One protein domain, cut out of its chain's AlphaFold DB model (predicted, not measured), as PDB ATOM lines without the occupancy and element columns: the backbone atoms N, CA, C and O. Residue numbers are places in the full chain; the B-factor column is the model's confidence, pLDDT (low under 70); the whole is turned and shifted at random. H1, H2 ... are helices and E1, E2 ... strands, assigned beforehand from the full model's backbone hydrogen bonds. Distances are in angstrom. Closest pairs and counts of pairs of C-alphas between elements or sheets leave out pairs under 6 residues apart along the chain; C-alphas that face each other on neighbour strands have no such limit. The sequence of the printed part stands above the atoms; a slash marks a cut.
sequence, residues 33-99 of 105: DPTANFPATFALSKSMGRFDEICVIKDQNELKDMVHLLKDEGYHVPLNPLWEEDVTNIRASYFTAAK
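What this domain is: This is residues 33 to 99 of the 105 residues of an uncharacterized protein of Candidatus Hamiltonella defensa (UniProt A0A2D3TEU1). The hairpin E1 E2 lies on one side of helix H2, which makes the middle; short H3 packs on H2's other side, and H1 and H4 form the far ends. The printed part has 67 residues, in order H1 E1 E2 H2 H3 H4, the strands antiparallel, the class mixed. It is compact, radius of gyration of the C-alphas 12.1 A, spanning 34 by 28 by 16 A.

How they stand to each other: E1, residues 40 to 43, and E2, residues 54 to 57, form an antiparallel hairpin at 153 degrees; N 42 and O 55, 2.8 A apart, are within hydrogen-bond range. The closest C-alphas of E2 and H2, residues 60 to 72, are those of Ile 57 and Leu 63, 6.2 A apart. H2 touches H3, residues 85 to 88, with residues 63 to 67 alone; closest C-alphas Lys 64 and Val 87, 5.5 A. H4, residues 93 to 99, is close to H2 but not clearly touching; closest C-alphas Asp 72 and Ser 93, 6.2 A. H1, residues 34 to 37, likewise; Thr 35 and Gln 60, 7.6 A. In H2 and H4 every O i to N i+4 pair is within hydrogen-bond range; H1 and H3 are too short for one.

Where its parts are: From first to last C-alpha H2 measures 18.4 A, E1 and E2 10.1 A each. C-alpha 34 begins H1 at (151.855, 245.886, 122.623); C-alpha 99 ends H4 at (138.062, 224.303, 137.603).

The domain as a whole: The farthest C-alphas, Ala 36 and Ala 98, are 35.8 A apart. The printed part has no cut; the link H2 to H3 is long. Residues 33 to 35 have pLDDT under 70.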
ATOM      1  N   ASP A  33     151.073 250.484 122.761       66.19
ATOM      2  CA  ASP A  33     151.027 249.540 121.643       66.19
ATOM      3  C   ASP A  33     151.819 248.278 122.042       66.19
ATOM      4  O   ASP A  33     153.040 248.361 122.209       66.19
ATOM      5  N   PRO A  34     151.170 247.113 122.227       64.69
ATOM      6  CA  PRO A  34     151.855 245.886 122.623       64.69
ATOM      7  C   PRO A  34     152.921 245.461 121.609       64.69
ATOM      8  O   PRO A  34     153.931 244.878 121.996       64.69
ATOM      9  N   THR A  35     152.730 245.783 120.326       68.12
ATOM     10  CA  THR A  35     153.660 245.410 119.255       68.12
ATOM     11  C   THR A  35     154.943 246.237 119.281       68.12
ATOM     12  O   THR A  35     155.998 245.732 118.900       68.12
ATOM     13  N   ALA A  36     154.893 247.458 119.825       70.19
ATOM     14  CA  ALA A  36     156.063 248.317 119.995       70.19
ATOM     15  C   ALA A  36     157.031 247.816 121.083       70.19
ATOM     16  O   ALA A  36     158.173 248.267 121.145       70.19
ATOM     17  N   ASN A  37     156.592 246.877 121.928       75.06
ATOM     18  CA  ASN A  37     157.410 246.331 123.011       75.06
ATOM     19  C   ASN A  37     158.311 245.179 122.563       75.06
ATOM     20  O   ASN A  37     159.142 244.731 123.349       75.06
ATOM     21  N   PHE A  38     158.151 244.680 121.336       84.00
ATOM     22  CA  PHE A  38     158.936 243.560 120.836       84.00
ATOM     23  C   PHE A  38     160.034 244.022 119.865       84.00
ATOM     24  O   PHE A  38     159.773 244.848 118.989       84.00
ATOM     25  N   PRO A  39     161.256 243.469 119.963       89.31
ATOM     26  CA  PRO A  39     161.683 242.461 120.934       89.31
ATOM     27  C   PRO A  39     161.855 243.033 122.354       89.31
ATOM     28  O   PRO A  39     162.414 244.112 122.536       89.31
ATOM     29  N   ALA A  40     161.434 242.268 123.362       87.94
ATOM     30  CA  ALA A  40     161.536 242.631 124.775       87.94
ATOM     31  C   ALA A  40     162.620 241.802 125.469       87.94
ATOM     32  O   ALA A  40     162.651 240.579 125.336       87.94
ATOM     33  N   THR A  41     163.481 242.449 126.258       91.19
ATOM     34  CA  THR A  41     164.450 241.746 127.115       91.19
ATOM     35  C   THR A  41     163.840 241.490 128.487       91.19
ATOM     36  O   THR A  41     163.328 242.409 129.123       91.19
ATOM     37  N   PHE A  42     163.926 240.250 128.955       90.50
ATOM     38  CA  PHE A  42     163.477 239.827 130.275       90.50
ATOM     39  C   PHE A  42     164.668 239.366 131.110       90.50
ATOM     40  O   PHE A  42     165.518 238.620 130.627       90.50
ATOM     41  N   ALA A  43     164.689 239.794 132.373       91.06
ATOM     42  CA  ALA A  43     165.569 239.268 133.408       91.06
ATOM     43  C   ALA A  43     164.718 238.496 134.428       91.06
ATOM     44  O   ALA A  43     163.886 239.075 135.129       91.06
ATOM     45  N   LEU A  44     164.889 237.180 134.463       92.19
ATOM     46  CA  LEU A  44     164.223 236.237 135.350       92.19
ATOM     47  C   LEU A  44     165.125 235.928 136.552       92.19
ATOM     48  O   LEU A  44     166.345 236.013 136.473       92.19
ATOM     49  N   SER A  45     164.528 235.502 137.665       90.69
ATOM     50  CA  SER A  45     165.287 235.094 138.857       90.69
ATOM     51  C   SER A  45     165.932 233.706 138.744       90.69
ATOM     52  O   SER A  45     166.692 233.323 139.626       90.69
ATOM     53  N   LYS A  46     165.531 232.918 137.741       92.88
ATOM     54  CA  LYS A  46     166.054 231.591 137.390       92.88
ATOM     55  C   LYS A  46     165.662 231.283 135.943       92.88
ATOM     56  O   LYS A  46     164.655 231.816 135.473       92.88
ATOM     57  N   SER A  47     166.386 230.391 135.270       94.12
ATOM     58  CA  SER A  47     165.937 229.845 133.984       94.12
ATOM     59  C   SER A  47     164.631 229.071 134.157       94.12
ATOM     60  O   SER A  47     164.416 228.398 135.171       94.12
ATOM     61  N   MET A  48     163.750 229.150 133.163       92.06
ATOM     62  CA  MET A  48     162.457 228.481 133.197       92.06
ATOM     63  C   MET A  48     162.056 227.960 131.814       92.06
ATOM     64  O   MET A  48     161.883 228.717 130.857       92.06
ATOM     65  N   GLY A  49     161.863 226.643 131.712       90.06
ATOM     66  CA  GLY A  49     161.517 225.989 130.451       90.06
ATOM     67  C   GLY A  49     162.585 226.233 129.385       90.06
ATOM     68  O   GLY A  49     163.728 225.820 129.549       90.06
ATOM     69  N   ARG A  50     162.200 226.904 128.292       92.12
ATOM     70  CA  ARG A  50     163.103 227.270 127.185       92.12
ATOM     71  C   ARG A  50     163.781 228.633 127.349       92.12
ATOM     72  O   ARG A  50     164.496 229.049 126.441       92.12
ATOM     73  N   PHE A  51     163.489 229.357 128.427       94.81
ATOM     74  CA  PHE A  51     163.964 230.717 128.640       94.81
ATOM     75  C   PHE A  51     165.076 230.737 129.687       94.81
ATOM     76  O   PHE A  51     164.881 230.290 130.819       94.81
ATOM     77  N   ASP A  52     166.229 231.275 129.305       95.81
ATOM     78  CA  ASP A  52     167.335 231.533 130.227       95.81
ATOM     79  C   ASP A  52     167.029 232.718 131.158       95.81
ATOM     80  O   ASP A  52     166.093 233.488 130.927       95.81
ATOM     81  N   GLU A  53     167.842 232.884 132.206       95.00
ATOM     82  CA  GLU A  53     167.726 233.989 133.172       95.00
ATOM     83  C   GLU A  53     167.690 235.366 132.507       95.00
ATOM     84  O   GLU A  53     166.928 236.227 132.926       95.00
ATOM     85  N   ILE A  54     168.471 235.578 131.448       95.06
ATOM     86  CA  ILE A  54     168.364 236.763 130.596       95.06
ATOM     87  C   ILE A  54     167.974 236.282 129.208       95.06
ATOM     88  O   ILE A  54     168.732 235.561 128.561       95.06
ATOM     89  N   CYS A  55     166.794 236.679 128.744       95.31
ATOM     90  CA  CYS A  55     166.263 236.214 127.470       95.31
ATOM     91  C   CYS A  55     165.563 237.332 126.693       95.31
ATOM     92  O   CYS A  55     165.182 238.365 127.245       95.31
ATOM     93  N   VAL A  56     165.411 237.117 125.386       94.81
ATOM     94  CA  VAL A  56     164.699 238.028 124.488       94.81
ATOM     95  C   VAL A  56     163.431 237.345 124.003       94.81
ATOM     96  O   VAL A  56     163.495 236.278 123.396       94.81
ATOM     97  N   ILE A  57     162.300 237.993 124.251       92.50
ATOM     98  CA  ILE A  57     160.983 237.625 123.743       92.50
ATOM     99  C   ILE A  57     160.765 238.388 122.442       92.50
ATOM    100  O   ILE A  57     160.759 239.620 122.424       92.50
ATOM    101  N   LYS A  58     160.637 237.652 121.341       92.25
ATOM    102  CA  LYS A  58     160.631 238.218 119.985       92.25
ATOM    103  C   LYS A  58     159.271 238.713 119.544       92.25
ATOM    104  O   LYS A  58     159.197 239.589 118.691       92.25
ATOM    105  N   ASP A  59     158.218 238.117 120.082       89.25
ATOM    106  CA  ASP A  59     156.857 238.396 119.674       89.25
ATOM    107  C   ASP A  59     155.856 238.065 120.784       89.25
ATOM    108  O   ASP A  59     156.179 237.565 121.867       89.25
ATOM    109  N   GLN A  60     154.600 238.352 120.476       86.94
ATOM    110  CA  GLN A  60     153.477 238.155 121.368       86.94
ATOM    111  C   GLN A  60     153.219 236.676 121.710       86.94
ATOM    112  O   GLN A  60     152.712 236.383 122.791       86.94
ATOM    113  N   ASN A  61     153.554 235.727 120.832       89.94
ATOM    114  CA  ASN A  61     153.378 234.303 121.125       89.94
ATOM    115  C   ASN A  61     154.410 233.838 122.148       89.94
ATOM    116  O   ASN A  61     154.060 233.161 123.111       89.94
ATOM    117  N   GLU A  62     155.658 234.282 122.010       92.62
ATOM    118  CA  GLU A  62     156.678 234.026 123.025       92.62
ATOM    119  C   GLU A  62     156.325 234.681 124.372       92.62
ATOM    120  O   GLU A  62     156.584 234.099 125.428       92.62
ATOM    121  N   LEU A  63     155.667 235.851 124.361       90.75
ATOM    122  CA  LEU A  63     155.144 236.462 125.585       90.75
ATOM    123  C   LEU A  63     154.067 235.588 126.242       90.75
ATOM    124  O   LEU A  63     154.075 235.436 127.464       90.75
ATOM    125  N   LYS A  64     153.151 234.999 125.460       91.25
ATOM    126  CA  LYS A  64     152.116 234.085 125.983       91.25
ATOM    127  C   LYS A  64     152.747 232.875 126.658       91.25
ATOM    128  O   LYS A  64     152.377 232.564 127.792       91.25
ATOM    129  N   ASP A  65     153.726 232.252 126.004       93.31
ATOM    130  CA  ASP A  65     154.466 231.116 126.558       93.31
ATOM    131  C   ASP A  65     155.105 231.480 127.904       93.31
ATOM    132  O   ASP A  65     154.939 230.764 128.895       93.31
ATOM    133  N   MET A  66     155.792 232.627 127.958       93.12
ATOM    134  CA  MET A  66     156.436 233.127 129.173       93.12
ATOM    135  C   MET A  66     155.417 233.385 130.292       93.12
ATOM    136  O   MET A  66     155.605 232.940 131.422       93.12
ATOM    137  N   VAL A  67     154.314 234.081 129.996       92.56
ATOM    138  CA  VAL A  67     153.269 234.398 130.985       92.56
ATOM    139  C   VAL A  67     152.619 233.131 131.532       92.56
ATOM    140  O   VAL A  67     152.345 233.058 132.733       92.56
ATOM    141  N   HIS A  68     152.357 232.144 130.675       93.94
ATOM    142  CA  HIS A  68     151.804 230.860 131.094       93.94
ATOM    143  C   HIS A  68     152.760 230.139 132.043       93.94
ATOM    144  O   HIS A  68     152.364 229.742 133.138       93.94
ATOM    145  N   LEU A  69     154.030 230.042 131.660       94.50
ATOM    146  CA  LEU A  69     155.053 229.382 132.453       94.50
ATOM    147  C   LEU A  69     155.281 230.076 133.811       94.50
ATOM    148  O   LEU A  69     155.331 229.405 134.837       94.50
ATOM    149  N   LEU A  70     155.324 231.410 133.851       93.75
ATOM    150  CA  LEU A  70     155.462 232.161 135.104       93.75
ATOM    151  C   LEU A  70     154.283 231.906 136.052       93.75
ATOM    152  O   LEU A  70     154.473 231.755 137.258       93.75
ATOM    153  N   LYS A  71     153.060 231.841 135.514       94.56
ATOM    154  CA  LYS A  71     151.862 231.522 136.302       94.56
ATOM    155  C   LYS A  71     151.892 230.087 136.830       94.56
ATOM    156  O   LYS A  71     151.477 229.871 137.966       94.56
ATOM    157  N   ASP A  72     152.400 229.135 136.051       94.25
ATOM    158  CA  ASP A  72     152.573 227.741 136.485       94.25
ATOM    159  C   ASP A  72     153.629 227.593 137.586       94.25
ATOM    160  O   ASP A  72     153.441 226.807 138.511       94.25
ATOM    161  N   GLU A  73     154.673 228.421 137.557       93.00
ATOM    162  CA  GLU A  73     155.681 228.533 138.620       93.00
ATOM    163  C   GLU A  73     155.190 229.327 139.850       93.00
ATOM    164  O   GLU A  73     155.929 229.507 140.818       93.00
ATOM    165  N   GLY A  74     153.940 229.805 139.842       93.00
ATOM    166  CA  GLY A  74     153.309 230.480 140.978       93.00
ATOM    167  C   GLY A  74     153.575 231.984 141.074       93.00
ATOM    168  O   GLY A  74     153.210 232.604 142.075       93.00
ATOM    169  N   TYR A  75     154.168 232.610 140.052       92.75
ATOM    170  CA  TYR A  75     154.366 234.058 140.043       92.75
ATOM    171  C   TYR A  75     153.043 234.806 139.855       92.75
ATOM    172  O   TYR A  75     152.216 234.485 138.996       92.75
ATOM    173  N   HIS A  76     152.880 235.900 140.602       90.56
ATOM    174  CA  HIS A  76     151.842 236.878 140.308       90.56
ATOM    175  C   HIS A  76     152.287 237.774 139.146       90.56
ATOM    176  O   HIS A  76     153.133 238.654 139.303       90.56
ATOM    177  N   VAL A  77     151.690 237.566 137.972       88.81
ATOM    178  CA  VAL A  77     151.968 238.356 136.767       88.81
ATOM    179  C   VAL A  77     150.785 239.287 136.496       88.81
ATOM    180  O   VAL A  77     149.821 238.858 135.859       88.81
ATOM    181  N   PRO A  78     150.811 240.556 136.959       82.56
ATOM    182  CA  PRO A  78     149.776 241.502 136.566       82.56
ATOM    183  C   PRO A  78     149.902 241.762 135.060       82.56
ATOM    184  O   PRO A  78     151.011 241.827 134.542       82.56
ATOM    185  N   LEU A  79     148.797 241.841 134.334       83.00
ATOM    186  CA  LEU A  79     148.797 242.036 132.882       83.00
ATOM    187  C   LEU A  79     148.071 243.340 132.577       83.00
ATOM    188  O   LEU A  79     147.146 243.701 133.307       83.00
ATOM    189  N   ASN A  80     148.504 244.053 131.539       79.38
ATOM    190  CA  ASN A  80     147.788 245.245 131.103       79.38
ATOM    191  C   ASN A  80     146.429 244.800 130.515       79.38
ATOM    192  O   ASN A  80     146.427 243.948 129.625       79.38
ATOM    193  N   PRO A  81     145.284 245.336 130.978       77.94
ATOM    194  CA  PRO A  81     143.967 244.987 130.438       77.94
ATOM    195  C   PRO A  81     143.785 245.304 128.947       77.94
ATOM    196  O   PRO A  81     142.862 244.778 128.337       77.94
ATOM    197  N   LEU A  82     144.630 246.172 128.381       75.75
ATOM    198  CA  LEU A  82     144.618 246.541 126.964       75.75
ATOM    199  C   LEU A  82     145.426 245.586 126.077       75.75
ATOM    200  O   LEU A  82     145.404 245.732 124.858       75.75
ATOM    201  N   TRP A  83     146.164 244.638 126.661       78.31
ATOM    202  CA  TRP A  83     146.803 243.573 125.889       78.31
ATOM    203  C   TRP A  83     145.757 242.598 125.360       78.31
ATOM    204  O   TRP A  83     144.636 242.519 125.865       78.31
ATOM    205  N   GLU A  84     146.134 241.837 124.342       79.38
ATOM    206  CA  GLU A  84     145.231 240.918 123.674       79.38
ATOM    207  C   GLU A  84     144.644 239.898 124.662       79.38
ATOM    208  O   GLU A  84     145.293 239.444 125.614       79.38
ATOM    209  N   GLU A  85     143.379 239.537 124.438       83.94
ATOM    210  CA  GLU A  85     142.629 238.659 125.340       83.94
ATOM    211  C   GLU A  85     143.306 237.306 125.559       83.94
ATOM    212  O   GLU A  85     143.197 236.713 126.631       83.94
ATOM    213  N   ASP A  86     144.031 236.815 124.560       84.06
ATOM    214  CA  ASP A  86     144.763 235.558 124.630       84.06
ATOM    215  C   ASP A  86     146.015 235.620 125.519       84.06
ATOM    216  O   ASP A  86     146.483 234.574 125.960       84.06
ATOM    217  N   VAL A  87     146.509 236.815 125.860       82.81
ATOM    218  CA  VAL A  87     147.523 237.040 126.900       82.81
ATOM    219  C   VAL A  87     146.846 237.247 128.257       82.81
ATOM    220  O   VAL A  87     147.203 236.610 129.256       82.81
ATOM    221  N   THR A  88     145.838 238.121 128.323       85.31
ATOM    222  CA  THR A  88     145.193 238.526 129.589       85.31
ATOM    223  C   THR A  88     144.366 237.401 130.227       85.31
ATOM    224  O   THR A  88     144.292 237.285 131.461       85.31
ATOM    225  N   ASN A  89     143.826 236.487 129.418       89.69
ATOM    226  CA  ASN A  89     143.055 235.337 129.887       89.69
ATOM    227  C   ASN A  89     143.887 234.099 130.223       89.69
ATOM    228  O   ASN A  89     143.320 233.123 130.719       89.69
ATOM    229  N   ILE A  90     145.214 234.139 130.076       91.44
ATOM    230  CA  ILE A  90     146.076 233.024 130.484       91.44
ATOM    231  C   ILE A  90     145.838 232.713 131.965       91.44
ATOM    232  O   ILE A  90     145.794 233.606 132.824       91.44
ATOM    233  N   ARG A  91     145.668 231.433 132.279       92.19
ATOM    234  CA  ARG A  91     145.555 230.908 133.641       92.19
ATOM    235  C   ARG A  91     146.602 229.825 133.824       92.19
ATOM    236  O   ARG A  91     146.977 229.182 132.854       92.19
ATOM    237  N   ALA A  92     147.019 229.619 135.066       92.94
ATOM    238  CA  ALA A  92     147.874 228.492 135.387       92.94
ATOM    239  C   ALA A  92     147.160 227.158 135.095       92.94
ATOM    240  O   ALA A  92     145.939 227.023 135.273       92.94
ATOM    241  N   SER A  93     147.930 226.155 134.700       94.12
ATOM    242  CA  SER A  93     147.515 224.783 134.438       94.12
ATOM    243  C   SER A  93     146.756 224.191 135.624       94.12
ATOM    244  O   SER A  93     145.672 223.627 135.448       94.12
ATOM    245  N   TYR A  94     147.257 224.389 136.849       92.06
ATOM    246  CA  TYR A  94     146.615 223.878 138.065       92.06
ATOM    247  C   TYR A  94     145.234 224.508 138.308       92.06
ATOM    248  O   TYR A  94     144.306 223.815 138.723       92.06
ATOM    249  N   PHE A  95     145.058 225.796 137.993       92.62
ATOM    250  CA  PHE A  95     143.764 226.475 138.108       92.62
ATOM    251  C   PHE A  95     142.758 225.886 137.118       92.62
ATOM    252  O   PHE A  95     141.621 225.577 137.474       92.62
ATOM    253  N   THR A  96     143.191 225.690 135.872       93.19
ATOM    254  CA  THR A  96     142.355 225.104 134.821       93.19
ATOM    255  C   THR A  96     141.954 223.667 135.163       93.19
ATOM    256  O   THR A  96     140.797 223.294 134.969       93.19
ATOM    257  N   ALA A  97     142.877 222.873 135.714       92.00
ATOM    258  CA  ALA A  97     142.601 221.515 136.174       92.00
ATOM    259  C   ALA A  97     141.580 221.495 137.323       92.00
ATOM    260  O   ALA A  97     140.574 220.791 137.235       92.00
ATOM    261  N   ALA A  98     141.775 222.324 138.354       92.81
ATOM    262  CA  ALA A  98     140.855 222.422 139.487       92.81
ATOM    263  C   ALA A  98     139.446 222.860 139.057       92.81
ATOM    264  O   ALA A  98     138.453 222.272 139.485       92.81
ATOM    265  N   LYS A  99     139.345 223.844 138.153       93.62
ATOM    266  CA  LYS A  99     138.062 224.303 137.603       93.62
ATOM    267  C   LYS A  99     137.306 223.176 136.896       93.62
ATOM    268  O   LYS A  99     136.095 223.072 137.062       93.62
TER     269      LYS A  99